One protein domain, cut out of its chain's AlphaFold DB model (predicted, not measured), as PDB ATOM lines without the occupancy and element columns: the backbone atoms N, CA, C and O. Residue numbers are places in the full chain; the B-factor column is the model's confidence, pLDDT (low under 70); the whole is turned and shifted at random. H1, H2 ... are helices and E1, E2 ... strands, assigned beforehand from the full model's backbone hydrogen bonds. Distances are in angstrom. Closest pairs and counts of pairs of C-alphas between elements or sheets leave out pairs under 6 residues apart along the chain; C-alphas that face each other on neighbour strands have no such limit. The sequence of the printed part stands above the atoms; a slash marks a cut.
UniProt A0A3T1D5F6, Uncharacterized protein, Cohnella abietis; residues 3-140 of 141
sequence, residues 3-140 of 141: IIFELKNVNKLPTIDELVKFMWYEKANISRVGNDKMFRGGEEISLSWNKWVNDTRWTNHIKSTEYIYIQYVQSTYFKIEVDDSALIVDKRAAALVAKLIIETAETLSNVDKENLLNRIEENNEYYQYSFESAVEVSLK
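Overview. This is residues 3 to 140 of the 141 residues of an uncharacterized protein of Cohnella abietis (UniProt A0A3T1D5F6). A twisted five-stranded sheet has the long helix H4 lying along one face, with H1 slanting across that face beside it; the chain then folds back along H4 through H5, H6 and H7, while the sheet's other face is bare of named helices. The printed part has 138 residues, with seven named helices and five named strands in the order E1 H1 E2 H2 E3 H3 E4 E5 H4 H5 H6 H7. The sheet, E1 E5 E4 E3 E2, is antiparallel throughout, and the class is mixed, helices and strands. The whole is compact, with a radius of gyration of the C-alphas of 14.7 A and spans of 44 by 31 by 25 A.

Arrangement. Start at edge strand E1, residues 3 to 6: it is antiparallel to E5, residues 77 to 82, with N 3 and O 80 2.8 A apart. E5 and E4, residues 67 to 73, form a hairpin, with N 73 and O 77 at 2.7 A. Next come E3, residues 45 to 49, with N 68 and O 47 at 2.8 A, and edge strand E2, residues 30 to 33, with N 31 and O 48 at 2.9 A. H4, residues 88 to 104, is the hub: it lies over E5 and E4 at a height of 8.1 A and runs along the strands, at 13 degrees to E5 on the local plane. H1, residues 16 to 23, is on the same face, 9.9 A over the sheet, making two layers, helices on one face of a sheet. H1 touches H4 at a steep tilt of 57 degrees, opposite ways; their closest C-alphas, of Met 23 and Ala 93, are 4.3 A apart. H5, residues 110 to 122, forms a helical hairpin with H4, at a shallow tilt of 12 degrees; its residues 113 to 117 touch H4, closest at the C-alphas of Ile 102 and Lys 113, 6.3 A. H6, residues 125 to 128, touches H4, with the C-alphas of Arg 92 and Tyr 126 at 4.7 A. H7, residues 131 to 138, touches residues 88 to 92 of H4, with the C-alphas of Val 89 and Ala 134 at 4.7 A; their tilt of 32 degrees, opposite ways, is only just shallow. H2, residues 36 to 40, only grazes the sheet; H3, residues 51 to 54, is not on it and touches no helix. Every O i to N i+4 pair is within hydrogen-bond range in H1, H2, H4, H5 and H7; H3 and H6 are too short for one.

Along the chain. Find C-alpha 3 at (148.215, 71.860, 39.491), where E1 begins. E4 covers 18.2 A and E5 16.7 A. Look for C-alpha 88 at (157.679, 70.394, 50.984); from there H4 runs 24.3 A. H5 covers 17.9 A, and H7 ends at C-alpha 138, (161.000, 71.194, 55.342).

Size, cuts and confidence. The C-alphas farthest apart, of Asn 60 and Ser 109, are 46.1 A from each other. The printed part has no cut, and the one long link is H3 to E4, residues 55 to 66. Mean pLDDT of the printed part is 90.8; look for values under 70 at residue 9 and residues 74 to 75.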
ATOM      1  N   ILE A   3     149.260  72.866  39.695       93.88
ATOM      2  CA  ILE A   3     148.215  71.860  39.491       93.88
ATOM      3  C   ILE A   3     147.054  72.534  38.768       93.88
ATOM      4  O   ILE A   3     146.487  73.508  39.266       93.88
ATOM      5  N   ILE A   4     146.681  71.994  37.607       92.00
ATOM      6  CA  ILE A   4     145.548  72.473  36.813       92.00
ATOM      7  C   ILE A   4     144.580  71.321  36.581       92.00
ATOM      8  O   ILE A   4     144.976  70.242  36.139       92.00
ATOM      9  N   PHE A   5     143.300  71.557  36.848       90.25
ATOM     10  CA  PHE A   5     142.242  70.595  36.558       90.25
ATOM     11  C   PHE A   5     140.939  71.297  36.187       90.25
ATOM     12  O   PHE A   5     140.705  72.457  36.524       90.25
ATOM     13  N   GLU A   6     140.086  70.580  35.462       88.00
ATOM     14  CA  GLU A   6     138.795  71.081  35.005       88.00
ATOM     15  C   GLU A   6     137.671  70.531  35.889       88.00
ATOM     16  O   GLU A   6     137.545  69.319  36.062       88.00
ATOM     17  N   LEU A   7     136.827  71.420  36.405       83.75
ATOM     18  CA  LEU A   7     135.557  71.110  37.045       83.75
ATOM     19  C   LEU A   7     134.442  71.918  36.385       83.75
ATOM     20  O   LEU A   7     134.381  73.142  36.492       83.75
ATOM     21  N   LYS A   8     133.509  71.225  35.735       72.50
ATOM     22  CA  LYS A   8     132.330  71.868  35.147       72.50
ATOM     23  C   LYS A   8     131.269  72.117  36.218       72.50
ATOM     24  O   LYS A   8     130.956  71.228  37.012       72.50
ATOM     25  N   ASN A   9     130.661  73.304  36.171       65.62
ATOM     26  CA  ASN A   9     129.499  73.688  36.981       65.62
ATOM     27  C   ASN A   9     129.735  73.581  38.497       65.62
ATOM     28  O   ASN A   9     128.991  72.904  39.204       65.62
ATOM     29  N   VAL A  10     130.771  74.234  39.020       70.94
ATOM     30  CA  VAL A  10     131.037  74.199  40.463       70.94
ATOM     31  C   VAL A  10     130.008  75.033  41.225       70.94
ATOM     32  O   VAL A  10     130.126  76.246  41.352       70.94
ATOM     33  N   ASN A  11     128.992  74.359  41.763       73.12
ATOM     34  CA  ASN A  11     127.951  74.992  42.580       73.12
ATOM     35  C   ASN A  11     128.371  75.152  44.050       73.12
ATOM     36  O   ASN A  11     127.754  75.908  44.803       73.12
ATOM     37  N   LYS A  12     129.415  74.432  44.469       82.12
ATOM     38  CA  LYS A  12     129.899  74.410  45.844       82.12
ATOM     39  C   LYS A  12     131.414  74.317  45.864       82.12
ATOM     40  O   LYS A  12     131.996  73.422  45.262       82.12
ATOM     41  N   LEU A  13     132.019  75.246  46.591       86.62
ATOM     42  CA  LEU A  13     133.439  75.264  46.907       86.62
ATOM     43  C   LEU A  13     133.623  75.162  48.419       86.62
ATOM     44  O   LEU A  13     132.737  75.628  49.156       86.62
ATOM     45  N   PRO A  14     134.750  74.584  48.875       91.38
ATOM     46  CA  PRO A  14     135.118  74.653  50.278       91.38
ATOM     47  C   PRO A  14     135.249  76.118  50.711       91.38
ATOM     48  O   PRO A  14     135.600  77.007  49.931       91.38
ATOM     49  N   THR A  15     134.925  76.377  51.967       92.38
ATOM     50  CA  THR A  15     135.221  77.641  52.643       92.38
ATOM     51  C   THR A  15     136.726  77.797  52.853       92.38
ATOM     52  O   THR A  15     137.481  76.822  52.812       92.38
ATOM     53  N   ILE A  16     137.175  79.026  53.120       92.88
ATOM     54  CA  ILE A  16     138.588  79.273  53.446       92.88
ATOM     55  C   ILE A  16     139.008  78.486  54.694       92.88
ATOM     56  O   ILE A  16     140.100  77.929  54.723       92.88
ATOM     57  N   ASP A  17     138.137  78.373  55.696       94.25
ATOM     58  CA  ASP A  17     138.448  77.641  56.928       94.25
ATOM     59  C   ASP A  17     138.590  76.128  56.684       94.25
ATOM     60  O   ASP A  17     139.475  75.488  57.256       94.25
ATOM     61  N   GLU A  18     137.763  75.554  55.801       95.50
ATOM     62  CA  GLU A  18     137.889  74.155  55.370       95.50
ATOM     63  C   GLU A  18     139.203  73.919  54.617       95.50
ATOM     64  O   GLU A  18     139.897  72.944  54.910       95.50
ATOM     65  N   LEU A  19     139.581  74.832  53.713       95.62
ATOM     66  CA  LEU A  19     140.873  74.783  53.021       95.62
ATOM     67  C   LEU A  19     142.029  74.801  54.026       95.62
ATOM     68  O   LEU A  19     142.858  73.898  54.020       95.62
ATOM     69  N   VAL A  20     142.054  75.772  54.938       96.38
ATOM     70  CA  VAL A  20     143.131  75.944  55.930       96.38
ATOM     71  C   VAL A  20     143.288  74.707  56.807       96.38
ATOM     72  O   VAL A  20     144.405  74.227  57.013       96.38
ATOM     73  N   LYS A  21     142.166  74.159  57.287       97.06
ATOM     74  CA  LYS A  21     142.159  72.940  58.097       97.06
ATOM     75  C   LYS A  21     142.754  71.752  57.344       97.06
ATOM     76  O   LYS A  21     143.475  70.962  57.947       97.06
ATOM     77  N   PHE A  22     142.430  71.610  56.061       96.06
ATOM     78  CA  PHE A  22     142.859  70.477  55.246       96.06
ATOM     79  C   PHE A  22     144.308  70.614  54.759       96.06
ATOM     80  O   PHE A  22     145.039  69.630  54.695       96.06
ATOM     81  N   MET A  23     144.744  71.841  54.469       96.56
ATOM     82  CA  MET A  23     146.107  72.170  54.048       96.56
ATOM     83  C   MET A  23     147.127  71.919  55.159       96.56
ATOM     84  O   MET A  23     148.153  71.277  54.926       96.56
ATOM     85  N   TRP A  24     146.839  72.406  56.366       96.25
ATOM     86  CA  TRP A  24     147.769  72.365  57.492       96.25
ATOM     87  C   TRP A  24     147.131  71.687  58.700       96.25
ATOM     88  O   TRP A  24     147.373  70.507  58.937       96.25
ATOM     89  N   TYR A  25     146.326  72.430  59.456       95.12
ATOM     90  CA  TYR A  25     145.585  71.960  60.623       95.12
ATOM     91  C   TYR A  25     144.578  73.031  61.058       95.12
ATOM     92  O   TYR A  25     144.600  74.181  60.612       95.12
ATOM     93  N   GLU A  26     143.666  72.652  61.949       93.00
ATOM     94  CA  GLU A  26     142.649  73.562  62.470       93.00
ATOM     95  C   GLU A  26     143.280  74.757  63.212       93.00
ATOM     96  O   GLU A  26     144.080  74.576  64.127       93.00
ATOM     97  N   LYS A  27     142.879  75.986  62.846       89.38
ATOM     98  CA  LYS A  27     143.360  77.257  63.437       89.38
ATOM     99  C   LYS A  27     144.857  77.540  63.236       89.38
ATOM    100  O   LYS A  27     145.473  78.216  64.064       89.38
ATOM    101  N   ALA A  28     145.450  77.072  62.138       95.06
ATOM    102  CA  ALA A  28     146.738  77.596  61.686       95.06
ATOM    103  C   ALA A  28     146.683  79.136  61.591       95.06
ATOM    104  O   ALA A  28     145.687  79.701  61.133       95.06
ATOM    105  N   ASN A  29     147.736  79.829  62.038       96.31
ATOM    106  CA  ASN A  29     147.839  81.267  61.810       96.31
ATOM    107  C   ASN A  29     148.208  81.466  60.348       96.31
ATOM    108  O   ASN A  29     149.251  80.992  59.901       96.31
ATOM    109  N   ILE A  30     147.361  82.173  59.611       96.81
ATOM    110  CA  ILE A  30     147.539  82.355  58.176       96.81
ATOM    111  C   ILE A  30     147.630  83.826  57.808       96.81
ATOM    112  O   ILE A  30     147.024  84.689  58.446       96.81
ATOM    113  N   SER A  31     148.346  84.090  56.727       96.12
ATOM    114  CA  SER A  31     148.159  85.292  55.927       96.12
ATOM    115  C   SER A  31     147.261  84.938  54.749       96.12
ATOM    116  O   SER A  31     147.395  83.863  54.164       96.12
ATOM    117  N   ARG A  32     146.318  85.821  54.412       95.06
ATOM    118  CA  ARG A  32     145.409  85.607  53.283       95.06
ATOM    119  C   ARG A  32     145.189  86.872  52.473       95.06
ATOM    120  O   ARG A  32     145.057  87.953  53.049       95.06
ATOM    121  N   VAL A  33     145.047  86.704  51.164       94.75
ATOM    122  CA  VAL A  33     144.444  87.694  50.269       94.75
ATOM    123  C   VAL A  33     143.171  87.091  49.695       94.75
ATOM    124  O   VAL A  33     143.153  85.950  49.239       94.75
ATOM    125  N   GLY A  34     142.094  87.868  49.749       89.56
ATOM    126  CA  GLY A  34     140.770  87.431  49.337       89.56
ATOM    127  C   GLY A  34     139.928  86.838  50.467       89.56
ATOM    128  O   GLY A  34     140.325  86.765  51.634       89.56
ATOM    129  N   ASN A  35     138.694  86.489  50.125       87.75
ATOM    130  CA  ASN A  35     137.701  85.934  51.040       87.75
ATOM    131  C   ASN A  35     136.785  84.955  50.295       87.75
ATOM    132  O   ASN A  35     136.848  84.840  49.074       87.75
ATOM    133  N   ASP A  36     135.887  84.296  51.021       86.00
ATOM    134  CA  ASP A  36     134.935  83.330  50.464       86.00
ATOM    135  C   ASP A  36     134.090  83.883  49.309       86.00
ATOM    136  O   ASP A  36     133.749  83.136  48.393       86.00
ATOM    137  N   LYS A  37     133.737  85.178  49.328       85.25
ATOM    138  CA  LYS A  37     132.971  85.794  48.233       85.25
ATOM    139  C   LYS A  37     133.816  85.906  46.971       85.25
ATOM    140  O   LYS A  37     133.318  85.563  45.910       85.25
ATOM    141  N   MET A  38     135.068  86.345  47.099       82.62
ATOM    142  CA  MET A  38     136.018  86.422  45.982       82.62
ATOM    143  C   MET A  38     136.297  85.026  45.419       82.62
ATOM    144  O   MET A  38     136.133  84.805  44.223       82.62
ATOM    145  N   PHE A  39     136.572  84.051  46.291       83.56
ATOM    146  CA  PHE A  39     136.825  82.670  45.875       83.56
ATOM    147  C   PHE A  39     135.647  82.073  45.090       83.56
ATOM    148  O   PHE A  39     135.822  81.512  44.012       83.56
ATOM    149  N   ARG A  40     134.415  82.258  45.585       81.75
ATOM    150  CA  ARG A  40     133.191  81.806  44.898       81.75
ATOM    151  C   ARG A  40     132.843  82.640  43.665       81.75
ATOM    152  O   ARG A  40     132.185  82.130  42.766       81.75
ATOM    153  N   GLY A  41     133.266  83.902  43.626       76.88
ATOM    154  CA  GLY A  41     133.146  84.797  42.472       76.88
ATOM    155  C   GLY A  41     134.117  84.465  41.339       76.88
ATOM    156  O   GLY A  41     134.026  85.055  40.268       76.88
ATOM    157  N   GLY A  42     135.013  83.503  41.565       76.56
ATOM    158  CA  GLY A  42     136.025  83.079  40.613       76.56
ATOM    159  C   GLY A  42     137.244  83.983  40.545       76.56
ATOM    160  O   GLY A  42     137.966  83.986  39.555       76.56
ATOM    161  N   GLU A  43     137.473  84.748  41.603       84.12
ATOM    162  CA  GLU A  43     138.688  85.522  41.765       84.12
ATOM    163  C   GLU A  43     139.781  84.667  42.410       84.12
ATOM    164  O   GLU A  43     139.527  83.652  43.066       84.12
ATOM    165  N   GLU A  44     141.020  85.101  42.218       90.25
ATOM    166  CA  GLU A  44     142.165  84.520  42.900       90.25
ATOM    167  C   GLU A  44     142.088  84.778  44.407       90.25
ATOM    168  O   GLU A  44     141.801  85.889  44.862       90.25
ATOM    169  N   ILE A  45     142.413  83.747  45.179       94.69
ATOM    170  CA  ILE A  45     142.778  83.884  46.584       94.69
ATOM    171  C   ILE A  45     144.212  83.406  46.782       94.69
ATOM    172  O   ILE A  45     144.691  82.521  46.069       94.69
ATOM    173  N   SER A  46     144.881  83.948  47.793       96.56
ATOM    174  CA  SER A  46     146.174  83.435  48.234       96.56
ATOM    175  C   SER A  46     146.161  83.155  49.727       96.56
ATOM    176  O   SER A  46     145.597  83.915  50.518       96.56
ATOM    177  N   LEU A  47     146.764  82.033  50.112       97.62
ATOM    178  CA  LEU A  47     146.858  81.571  51.492       97.62
ATOM    179  C   LEU A  47     148.313  81.253  51.817       97.62
ATOM    180  O   LEU A  47     149.017  80.652  51.015       97.62
ATOM    181  N   SER A  48     148.756  81.623  53.012       97.69
ATOM    182  CA  SER A  48     150.086  81.294  53.516       97.69
ATOM    183  C   SER A  48     150.017  80.918  54.984       97.69
ATOM    184  O   SER A  48     149.334  81.593  55.755       97.69
ATOM    185  N   TRP A  49     150.735  79.873  55.387       97.62
ATOM    186  CA  TRP A  49     150.906  79.536  56.795       97.62
ATOM    187  C   TRP A  49     152.022  80.387  57.401       97.62
ATOM    188  O   TRP A  49     153.171  80.338  56.962       97.62
ATOM    189  N   ASN A  50     151.684  81.149  58.442       96.12
ATOM    190  CA  ASN A  50     152.632  81.941  59.219       96.12
ATOM    191  C   ASN A  50     153.395  81.016  60.180       96.12
ATOM    192  O   ASN A  50     153.168  81.031  61.394       96.12
ATOM    193  N   LYS A  51     154.288  80.190  59.618       96.06
ATOM    194  CA  LYS A  51     154.928  79.049  60.294       96.06
ATOM    195  C   LYS A  51     155.547  79.434  61.638       96.06
ATOM    196  O   LYS A  51     155.295  78.788  62.650       96.06
ATOM    197  N   TRP A  52     156.270  80.553  61.665       94.69
ATOM    198  CA  TRP A  52     156.980  81.072  62.841       94.69
ATOM    199  C   TRP A  52     156.075  81.498  64.003       94.69
ATOM    200  O   TRP A  52     156.514  81.475  65.151       94.69
ATOM    201  N   VAL A  53     154.816  81.865  63.737       94.44
ATOM    202  CA  VAL A  53     153.850  82.209  64.797       94.44
ATOM    203  C   VAL A  53     153.372  80.945  65.501       94.44
ATOM    204  O   VAL A  53     153.101  80.949  66.699       94.44
ATOM    205  N   ASN A  54     153.227  79.861  64.745       93.50
ATOM    206  CA  ASN A  54     152.703  78.606  65.256       93.50
ATOM    207  C   ASN A  54     153.772  77.664  65.804       93.50
ATOM    208  O   ASN A  54     153.474  76.876  66.695       93.50
ATOM    209  N   ASP A  55     154.985  77.731  65.268       94.25
ATOM    210  CA  ASP A  55     156.080  76.832  65.591       94.25
ATOM    211  C   ASP A  55     157.399  77.621  65.595       94.25
ATOM    212  O   ASP A  55     157.885  78.118  64.577       94.25
ATOM    213  N   THR A  56     157.993  77.743  66.781       95.25
ATOM    214  CA  THR A  56     159.177  78.578  67.015       95.25
ATOM    215  C   THR A  56     160.427  78.059  66.313       95.25
ATOM    216  O   THR A  56     161.374  78.829  66.126       95.25
ATOM    217  N   ARG A  57     160.440  76.800  65.853       96.25
ATOM    218  CA  ARG A  57     161.544  76.241  65.053       96.25
ATOM    219  C   ARG A  57     161.756  77.012  63.748       96.25
ATOM    220  O   ARG A  57     162.869  77.055  63.237       96.25
ATOM    221  N   TRP A  58     160.721  77.700  63.268       96.19
ATOM    222  CA  TRP A  58     160.737  78.490  62.037       96.19
ATOM    223  C   TRP A  58     161.217  79.932  62.209       96.19
ATOM    224  O   TRP A  58     161.342  80.638  61.214       96.19
ATOM    225  N   THR A  59     161.493  80.386  63.438       92.75
ATOM    226  CA  THR A  59     161.775  81.808  63.741       92.75
ATOM    227  C   THR A  59     162.893  82.400  62.880       92.75
ATOM    228  O   THR A  59     162.816  83.558  62.488       92.75
ATOM    229  N   ASN A  60     163.910  81.603  62.549       90.75
ATOM    230  CA  ASN A  60     165.045  82.030  61.722       90.75
ATOM    231  C   ASN A  60     165.068  81.353  60.345       90.75
ATOM    232  O   ASN A  60     166.064  81.439  59.629       90.75
ATOM    233  N   HIS A  61     163.996  80.650  59.981       93.62
ATOM    234  CA  HIS A  61     163.911  79.962  58.705       93.62
ATOM    235  C   HIS A  61     163.559  80.962  57.602       93.62
ATOM    236  O   HIS A  61     162.542  81.656  57.680       93.62
ATOM    237  N   ILE A  62     164.383  81.020  56.554       90.94
ATOM    238  CA  ILE A  62     164.235  81.988  55.452       90.94
ATOM    239  C   ILE A  62     162.905  81.842  54.700       90.94
ATOM    240  O   ILE A  62     162.383  82.816  54.169       90.94
ATOM    241  N   LYS A  63     162.339  80.634  54.700       91.94
ATOM    242  CA  LYS A  63     161.060  80.277  54.073       91.94
ATOM    243  C   LYS A  63     159.989  80.003  55.131       91.94
ATOM    244  O   LYS A  63     159.395  78.936  55.207       91.94
ATOM    245  N   SER A  64     159.808  80.945  56.051       89.19
ATOM    246  CA  SER A  64     158.791  80.848  57.110       89.19
ATOM    247  C   SER A  64     157.412  81.355  56.669       89.19
ATOM    248  O   SER A  64     156.466  81.341  57.458       89.19
ATOM    249  N   THR A  65     157.276  81.822  55.423       91.19
ATOM    250  CA  THR A  65     156.025  82.302  54.822       91.19
ATOM    251  C   THR A  65     156.097  82.119  53.308       91.19
ATOM    252  O   THR A  65     156.916  82.749  52.647       91.19
ATOM    253  N   GLU A  66     155.235  81.263  52.770       95.44
ATOM    254  CA  GLU A  66     155.119  80.969  51.337       95.44
ATOM    255  C   GLU A  66     153.647  80.989  50.946       95.44
ATOM    256  O   GLU A  66     152.801  80.498  51.698       95.44
ATOM    257  N   TYR A  67     153.326  81.607  49.814       96.94
ATOM    258  CA  TYR A  67     151.947  81.779  49.369       96.94
ATOM    259  C   TYR A  67     151.549  80.686  48.383       96.94
ATOM    260  O   TYR A  67     152.280  80.388  47.440       96.94
ATOM    261  N   ILE A  68     150.363  80.133  48.608       97.94
ATOM    262  CA  ILE A  68     149.669  79.207  47.723       97.94
ATOM    263  C   ILE A  68     148.531  79.986  47.077       97.94
ATOM    264  O   ILE A  68     147.658  80.514  47.772       97.94
ATOM    265  N   TYR A  69     148.554  80.062  45.754       96.50
ATOM    266  CA  TYR A  69     147.580  80.772  44.940       96.50
ATOM    267  C   TYR A  69     146.537  79.789  44.431       96.50
ATOM    268  O   TYR A  69     146.878  78.720  43.929       96.50
ATOM    269  N   ILE A  70     145.264  80.146  44.569       95.31
ATOM    270  CA  ILE A  70     144.130  79.328  44.144       95.31
ATOM    271  C   ILE A  70     143.264  80.201  43.243       95.31
ATOM    272  O   ILE A  70     142.682  81.191  43.687       95.31
ATOM    273  N   GLN A  71     143.191  79.831  41.973       91.00
ATOM    274  CA  GLN A  71     142.501  80.576  40.928       91.00
ATOM    275  C   GLN A  71     141.397  79.714  40.319       91.00
ATOM    276  O   GLN A  71     141.632  78.559  39.960       91.00
ATOM    277  N   TYR A  72     140.212  80.294  40.140       85.75
ATOM    278  CA  TYR A  72     139.143  79.700  39.339       85.75
ATOM    279  C   TYR A  72     139.070  80.407  37.982       85.75
ATOM    280  O   TYR A  72     138.459  81.457  37.810       85.75
ATOM    281  N   VAL A  73     139.758  79.830  37.007       78.56
ATOM    282  CA  VAL A  73     139.973  80.371  35.670       78.56
ATOM    283  C   VAL A  73     138.832  79.949  34.735       78.56
ATOM    284  O   VAL A  73     138.445  78.782  34.676       78.56
ATOM    285  N   GLN A  74     138.297  80.899  33.961       67.81
ATOM    286  CA  GLN A  74     137.338  80.649  32.866       67.81
ATOM    287  C   GLN A  74     136.068  79.861  33.263       67.81
ATOM    288  O   GLN A  74     135.464  79.197  32.426       67.81
ATOM    289  N   SER A  75     135.643  79.935  34.529       69.75
ATOM    290  CA  SER A  75     134.427  79.276  35.042       69.75
ATOM    291  C   SER A  75     134.403  77.742  34.938       69.75
ATOM    292  O   SER A  75     133.347  77.140  35.133       69.75
ATOM    293  N   THR A  76     135.534  77.102  34.640       78.06
ATOM    294  CA  THR A  76     135.649  75.634  34.597       78.06
ATOM    295  C   THR A  76     137.009  75.113  35.032       78.06
ATOM    296  O   THR A  76     137.116  73.932  35.338       78.06
ATOM    297  N   TYR A  77     138.058  75.934  35.067       86.38
ATOM    298  CA  TYR A  77     139.406  75.483  35.401       86.38
ATOM    299  C   TYR A  77     139.806  75.965  36.783       86.38
ATOM    300  O   TYR A  77     139.640  77.132  37.115       86.38
ATOM    301  N   PHE A  78     140.380  75.077  37.580       90.81
ATOM    302  CA  PHE A  78     141.103  75.460  38.779       90.81
ATOM    303  C   PHE A  78     142.587  75.398  38.485       90.81
ATOM    304  O   PHE A  78     143.072  74.430  37.897       90.81
ATOM    305  N   LYS A  79     143.293  76.437  38.915       93.56
ATOM    306  CA  LYS A  79     144.745  76.482  38.947       93.56
ATOM    307  C   LYS A  79     145.181  76.704  40.388       93.56
ATOM    308  O   LYS A  79     144.714  77.633  41.046       93.56
ATOM    309  N   ILE A  80     146.057  75.834  40.868       96.12
ATOM    310  CA  ILE A  80     146.691  75.943  42.178       96.12
ATOM    311  C   ILE A  80     148.188  76.023  41.955       96.12
ATOM    312  O   ILE A  80     148.767  75.165  41.289       96.12
ATOM    313  N   GLU A  81     148.807  77.050  42.513       96.50
ATOM    314  CA  GLU A  81     150.215  77.341  42.293       96.50
ATOM    315  C   GLU A  81     150.912  77.665  43.610       96.50
ATOM    316  O   GLU A  81     150.366  78.328  44.490       96.50
ATOM    317  N   VAL A  82     152.143  77.193  43.730       96.88
ATOM    318  CA  VAL A  82     153.097  77.587  44.765       96.88
ATOM    319  C   VAL A  82     154.478  77.643  44.114       96.88
ATOM    320  O   VAL A  82     154.729  76.907  43.158       96.88
ATOM    321  N   ASP A  83     155.371  78.500  44.605       95.19
ATOM    322  CA  ASP A  83     156.721  78.667  44.047       95.19
ATOM    323  C   ASP A  83     157.454  77.311  43.904       95.19
ATOM    324  O   ASP A  83     157.306  76.401  44.725       95.19
ATOM    325  N   ASP A  84     158.246  77.136  42.848       91.75
ATOM    326  CA  ASP A  84     159.052  75.924  42.649       91.75
ATOM    327  C   ASP A  84     160.094  75.733  43.751       91.75
ATOM    328  O   ASP A  84     160.383  74.603  44.159       91.75
ATOM    329  N   SER A  85     160.611  76.840  44.277       94.19
ATOM    330  CA  SER A  85     161.508  76.858  45.422       94.19
ATOM    331  C   SER A  85     160.792  76.612  46.747       94.19
ATOM    332  O   SER A  85     161.473  76.532  47.768       94.19
ATOM    333  N   ALA A  86     159.464  76.471  46.757       96.50
ATOM    334  CA  ALA A  86     158.745  76.321  48.005       96.50
ATOM    335  C   ALA A  86     159.086  75.020  48.741       96.50
ATOM    336  O   ALA A  86     159.443  74.011  48.118       96.50
ATOM    337  N   LEU A  87     158.956  75.047  50.061       97.19
ATOM    338  CA  LEU A  87     159.203  73.903  50.927       97.19
ATOM    339  C   LEU A  87     158.179  72.787  50.716       97.19
ATOM    340  O   LEU A  87     157.048  73.014  50.264       97.19
ATOM    341  N   ILE A  88     158.557  71.565  51.100       97.00
ATOM    342  CA  ILE A  88     157.679  70.394  50.984       97.00
ATOM    343  C   ILE A  88     156.334  70.606  51.696       97.00
ATOM    344  O   ILE A  88     155.299  70.198  51.169       97.00
ATOM    345  N   VAL A  89     156.302  71.269  52.856       97.62
ATOM    346  CA  VAL A  89     155.051  71.505  53.600       97.62
ATOM    347  C   VAL A  89     154.046  72.369  52.833       97.62
ATOM    348  O   VAL A  89     152.844  72.100  52.898       97.62
ATOM    349  N   ASP A  90     154.503  73.346  52.052       97.81
ATOM    350  CA  ASP A  90     153.627  74.212  51.255       97.81
ATOM    351  C   ASP A  90     153.238  73.557  49.930       97.81
ATOM    352  O   ASP A  90     152.085  73.652  49.509       97.81
ATOM    353  N   LYS A  91     154.150  72.797  49.311       97.25
ATOM    354  CA  LYS A  91     153.833  71.966  48.140       97.25
ATOM    355  C   LYS A  91     152.788  70.900  48.469       97.25
ATOM    356  O   LYS A  91     151.812  70.748  47.735       97.25
ATOM    357  N   ARG A  92     152.912  70.242  49.625       96.88
ATOM    358  CA  ARG A  92     151.879  69.351  50.175       96.88
ATOM    359  C   ARG A  92     150.556  70.085  50.363       96.88
ATOM    360  O   ARG A  92     149.518  69.585  49.936       96.88
ATOM    361  N   ALA A  93     150.571  71.248  51.010       97.75
ATOM    362  CA  ALA A  93     149.356  72.019  51.249       97.75
ATOM    363  C   ALA A  93     148.645  72.380  49.933       97.75
ATOM    364  O   ALA A  93     147.440  72.171  49.820       97.75
ATOM    365  N   ALA A  94     149.383  72.820  48.913       97.19
ATOM    366  CA  ALA A  94     148.846  73.097  47.582       97.19
ATOM    367  C   ALA A  94     148.246  71.847  46.907       97.19
ATOM    368  O   ALA A  94     147.157  71.918  46.338       97.19
ATOM    369  N   ALA A  95     148.885  70.680  47.031       95.94
ATOM    370  CA  ALA A  95     148.320  69.419  46.548       95.94
ATOM    371  C   ALA A  95     146.983  69.087  47.242       95.94
ATOM    372  O   ALA A  95     145.990  68.727  46.604       95.94
ATOM    373  N   LEU A  96     146.905  69.285  48.557       96.56
ATOM    374  CA  LEU A  96     145.687  69.019  49.323       96.56
ATOM    375  C   LEU A  96     144.529  69.965  48.990       96.56
ATOM    376  O   LEU A  96     143.377  69.536  49.044       96.56
ATOM    377  N   VAL A  97     144.805  71.203  48.567       95.75
ATOM    378  CA  VAL A  97     143.764  72.099  48.033       95.75
ATOM    379  C   VAL A  97     143.067  71.460  46.833       95.75
ATOM    380  O   VAL A  97     141.837  71.433  46.787       95.75
ATOM    381  N   ALA A  98     143.837  70.920  45.880       94.06
ATOM    382  CA  ALA A  98     143.283  70.307  44.671       94.06
ATOM    383  C   ALA A  98     142.332  69.168  45.037       94.06
ATOM    384  O   ALA A  98     141.185  69.131  44.589       94.06
ATOM    385  N   LYS A  99     142.798  68.297  45.937       94.31
ATOM    386  CA  LYS A  99     142.033  67.163  46.448       94.31
ATOM    387  C   LYS A  99     140.711  67.603  47.069       94.31
ATOM    388  O   LYS A  99     139.661  67.124  46.649       94.31
ATOM    389  N   LEU A 100     140.742  68.563  47.993       94.62
ATOM    390  CA  LEU A 100     139.532  69.007  48.681       94.62
ATOM    391  C   LEU A 100     138.519  69.660  47.729       94.62
ATOM    392  O   LEU A 100     137.314  69.424  47.854       94.62
ATOM    393  N   ILE A 101     138.980  70.462  46.766       92.56
ATOM    394  CA  ILE A 101     138.099  71.073  45.761       92.56
ATOM    395  C   ILE A 101     137.392  69.983  44.937       92.56
ATOM    396  O   ILE A 101     136.178  70.055  44.747       92.56
ATOM    397  N   ILE A 102     138.118  68.950  44.501       91.44
ATOM    398  CA  ILE A 102     137.563  67.835  43.718       91.44
ATOM    399  C   ILE A 102     136.588  66.996  44.550       91.44
ATOM    400  O   ILE A 102     135.492  66.673  44.090       91.44
ATOM    401  N   GLU A 103     136.944  66.674  45.793       90.62
ATOM    402  CA  GLU A 103     136.087  65.913  46.705       90.62
ATOM    403  C   GLU A 103     134.769  66.651  46.986       90.62
ATOM    404  O   GLU A 103     133.694  66.039  46.989       90.62
ATOM    405  N   THR A 104     134.830  67.976  47.129       88.38
ATOM    406  CA  THR A 104     133.669  68.837  47.412       88.38
ATOM    407  C   THR A 104     132.791  69.084  46.179       88.38
ATOM    408  O   THR A 104     131.636  69.487  46.319       88.38
ATOM    409  N   ALA A 105     133.288  68.812  44.969       84.62
ATOM    410  CA  ALA A 105     132.556  69.055  43.731       84.62
ATOM    411  C   ALA A 105     131.360  68.096  43.581       84.62
ATOM    412  O   ALA A 105     131.495  66.963  43.134       84.62
ATOM    413  N   GLU A 106     130.154  68.530  43.942       80.19
ATOM    414  CA  GLU A 106     128.932  67.704  43.863       80.19
ATOM    415  C   GLU A 106     128.521  67.341  42.421       80.19
ATOM    416  O   GLU A 106     127.705  66.446  42.221       80.19
ATOM    417  N   THR A 107     129.088  68.007  41.411       75.19
ATOM    418  CA  THR A 107     128.759  67.791  39.993       75.19
ATOM    419  C   THR A 107     129.510  66.645  39.330       75.19
ATOM    420  O   THR A 107     129.121  66.228  38.239       75.19
ATOM    421  N   LEU A 108     130.557  66.122  39.965       78.31
ATOM    422  CA  LEU A 108     131.259  64.936  39.488       78.31
ATOM    423  C   LEU A 108     130.644  63.673  40.082       78.31
ATOM    424  O   LEU A 108     130.368  63.610  41.284       78.31
ATOM    425  N   SER A 109     130.495  62.639  39.251       81.31
ATOM    426  CA  SER A 109     130.221  61.298  39.761       81.31
ATOM    427  C   SER A 109     131.394  60.830  40.631       81.31
ATOM    428  O   SER A 109     132.527  61.287  40.464       81.31
ATOM    429  N   ASN A 110     131.151  59.893  41.549       83.19
ATOM    430  CA  ASN A 110     132.227  59.350  42.386       83.19
ATOM    431  C   ASN A 110     133.362  58.739  41.546       83.19
ATOM    432  O   ASN A 110     134.524  58.902  41.897       83.19
ATOM    433  N   VAL A 111     133.028  58.113  40.413       83.25
ATOM    434  CA  VAL A 111     134.008  57.534  39.479       83.25
ATOM    435  C   VAL A 111     134.860  58.627  38.830       83.25
ATOM    436  O   VAL A 111     136.074  58.483  38.726       83.25
ATOM    437  N   ASP A 112     134.252  59.746  38.426       85.81
ATOM    438  CA  ASP A 112     134.998  60.862  37.832       85.81
ATOM    439  C   ASP A 112     135.914  61.540  38.854       85.81
ATOM    440  O   ASP A 112     137.046  61.894  38.519       85.81
ATOM    441  N   LYS A 113     135.454  61.680  40.106       86.38
ATOM    442  CA  LYS A 113     136.289  62.174  41.210       86.38
ATOM    443  C   LYS A 113     137.490  61.274  41.430       86.38
ATOM    444  O   LYS A 113     138.607  61.770  41.446       86.38
ATOM    445  N   GLU A 114     137.264  59.971  41.576       87.62
ATOM    446  CA  GLU A 114     138.322  58.992  41.824       87.62
ATOM    447  C   GLU A 114     139.352  58.987  40.689       87.62
ATOM    448  O   GLU A 114     140.548  59.093  40.941       87.62
ATOM    449  N   ASN A 115     138.901  58.991  39.432       89.00
ATOM    450  CA  ASN A 115     139.797  59.065  38.279       89.00
ATOM    451  C   ASN A 115     140.631  60.354  38.258       89.00
ATOM    452  O   ASN A 115     141.818  60.316  37.934       89.00
ATOM    453  N   LEU A 116     140.027  61.505  38.569       88.19
ATOM    454  CA  LEU A 116     140.744  62.777  38.593       88.19
ATOM    455  C   LEU A 116     141.729  62.850  39.765       88.19
ATOM    456  O   LEU A 116     142.862  63.286  39.572       88.19
ATOM    457  N   LEU A 117     141.317  62.394  40.949       90.38
ATOM    458  CA  LEU A 117     142.167  62.320  42.134       90.38
ATOM    459  C   LEU A 117     143.359  61.402  41.891       90.38
ATOM    460  O   LEU A 117     144.479  61.860  42.062       90.38
ATOM    461  N   ASN A 118     143.144  60.180  41.395       90.31
ATOM    462  CA  ASN A 118     144.227  59.244  41.082       90.31
ATOM    463  C   ASN A 118     145.240  59.876  40.121       90.31
ATOM    464  O   ASN A 118     146.437  59.834  40.374       90.31
ATOM    465  N   ARG A 119     144.772  60.559  39.067       88.50
ATOM    466  CA  ARG A 119     145.667  61.267  38.138       88.50
ATOM    467  C   ARG A 119     146.490  62.356  38.821       88.50
ATOM    468  O   ARG A 119     147.644  62.540  38.458       88.50
ATOM    469  N   ILE A 120     145.914  63.118  39.746       87.81
ATOM    470  CA  ILE A 120     146.648  64.184  40.439       87.81
ATOM    471  C   ILE A 120     147.603  63.585  41.478       87.81
ATOM    472  O   ILE A 120     148.746  64.022  41.562       87.81
ATOM    473  N   GLU A 121     147.165  62.568  42.219       88.75
ATOM    474  CA  GLU A 121     147.957  61.887  43.244       88.75
ATOM    475  C   GLU A 121     149.160  61.144  42.644       88.75
ATOM    476  O   GLU A 121     150.275  61.297  43.136       88.75
ATOM    477  N   GLU A 122     148.986  60.432  41.526       87.38
ATOM    478  CA  GLU A 122     150.076  59.753  40.805       87.38
ATOM    479  C   GLU A 122     151.151  60.721  40.285       87.38
ATOM    480  O   GLU A 122     152.312  60.339  40.142       87.38
ATOM    481  N   ASN A 123     150.781  61.975  40.010       84.00
ATOM    482  CA  ASN A 123     151.689  63.003  39.496       84.00
ATOM    483  C   ASN A 123     152.196  63.962  40.583       84.00
ATOM    484  O   ASN A 123     152.867  64.945  40.264       84.00
ATOM    485  N   ASN A 124     151.881  63.714  41.856       86.88
ATOM    486  CA  ASN A 124     152.237  64.614  42.940       86.88
ATOM    487  C   ASN A 124     152.710  63.834  44.171       86.88
ATOM    488  O   ASN A 124     151.936  63.393  45.019       86.88
ATOM    489  N   GLU A 125     154.029  63.711  44.299       90.50
ATOM    490  CA  GLU A 125     154.669  62.988  45.399       90.50
ATOM    491  C   GLU A 125     154.356  63.568  46.789       90.50
ATOM    492  O   GLU A 125     154.613  62.914  47.798       90.50
ATOM    493  N   TYR A 126     153.803  64.780  46.887       93.44
ATOM    494  CA  TYR A 126     153.605  65.450  48.170       93.44
ATOM    495  C   TYR A 126     152.414  64.899  48.970       93.44
ATOM    496  O   TYR A 126     152.360  65.109  50.184       93.44
ATOM    497  N   TYR A 127     151.503  64.135  48.351       89.00
ATOM    498  CA  TYR A 127     150.384  63.491  49.059       89.00
ATOM    499  C   TYR A 127     150.816  62.411  50.054       89.00
ATOM    500  O   TYR A 127     150.071  62.111  50.986       89.00
ATOM    501  N   GLN A 128     152.012  61.838  49.891       90.25
ATOM    502  CA  GLN A 128     152.506  60.788  50.785       90.25
ATOM    503  C   GLN A 128     152.904  61.315  52.174       90.25
ATOM    504  O   GLN A 128     153.063  60.536  53.113       90.25
ATOM    505  N   TYR A 129     153.089  62.632  52.318       95.25
ATOM    506  CA  TYR A 129     153.519  63.235  53.574       95.25
ATOM    507  C   TYR A 129     152.320  63.557  54.474       95.25
ATOM    508  O   TYR A 129     151.324  64.150  54.046       95.25
ATOM    509  N   SER A 130     152.439  63.241  55.767       96.06
ATOM    510  CA  SER A 130     151.592  63.866  56.784       96.06
ATOM    511  C   SER A 130     152.001  65.332  56.949       96.06
ATOM    512  O   SER A 130     153.038  65.763  56.438       96.06
ATOM    513  N   PHE A 131     151.188  66.124  57.649       96.94
ATOM    514  CA  PHE A 131     151.570  67.505  57.942       96.94
ATOM    515  C   PHE A 131     152.874  67.543  58.756       96.94
ATOM    516  O   PHE A 131     153.810  68.253  58.400       96.94
ATOM    517  N   GLU A 132     152.975  66.708  59.787       97.12
ATOM    518  CA  GLU A 132     154.139  66.617  60.666       97.12
ATOM    519  C   GLU A 132     155.382  66.150  59.905       97.12
ATOM    520  O   GLU A 132     156.439  66.759  60.037       97.12
ATOM    521  N   SER A 133     155.273  65.107  59.071       97.75
ATOM    522  CA  SER A 133     156.434  64.628  58.316       97.75
ATOM    523  C   SER A 133     156.901  65.649  57.281       97.75
ATOM    524  O   SER A 133     158.106  65.831  57.114       97.75
ATOM    525  N   ALA A 134     155.975  66.372  56.644       97.62
ATOM    526  CA  ALA A 134     156.318  67.465  55.744       97.62
ATOM    527  C   ALA A 134     157.040  68.607  56.477       97.62
ATOM    528  O   ALA A 134     158.024  69.125  55.953       97.62
ATOM    529  N   VAL A 135     156.608  68.964  57.693       97.56
ATOM    530  CA  VAL A 135     157.288  69.957  58.545       97.56
ATOM    531  C   VAL A 135     158.713  69.516  58.881       97.56
ATOM    532  O   VAL A 135     159.645  70.298  58.709       97.56
ATOM    533  N   GLU A 136     158.907  68.267  59.311       97.88
ATOM    534  CA  GLU A 136     160.234  67.757  59.690       97.88
ATOM    535  C   GLU A 136     161.225  67.700  58.526       97.88
ATOM    536  O   GLU A 136     162.431  67.853  58.732       97.88
ATOM    537  N   VAL A 137     160.740  67.435  57.312       97.25
ATOM    538  CA  VAL A 137     161.580  67.481  56.112       97.25
ATOM    539  C   VAL A 137     161.887  68.930  55.745       97.25
ATOM    540  O   VAL A 137     163.051  69.269  55.568       97.25
ATOM    541  N   SER A 138     160.870  69.790  55.744       97.06
ATOM    542  CA  SER A 138     161.000  71.194  55.342       97.06
ATOM    543  C   SER A 138     161.942  72.000  56.242       97.06
ATOM    544  O   SER A 138     162.613  72.900  55.759       97.06
ATOM    545  N   LEU A 139     162.034  71.679  57.538       96.56
ATOM    546  CA  LEU A 139     162.976  72.325  58.469       96.56
ATOM    547  C   LEU A 139     164.457  72.015  58.175       96.56
ATOM    548  O   LEU A 139     165.337  72.612  58.795       96.56
ATOM    549  N   LYS A 140     164.736  71.036  57.305       95.00
ATOM    550  CA  LYS A 140     166.090  70.594  56.935       95.00
ATOM    551  C   LYS A 140     166.513  71.065  55.539       95.00
ATOM    552  O   LYS A 140     167.662  70.815  55.174       95.00
TER     553      LYS A 140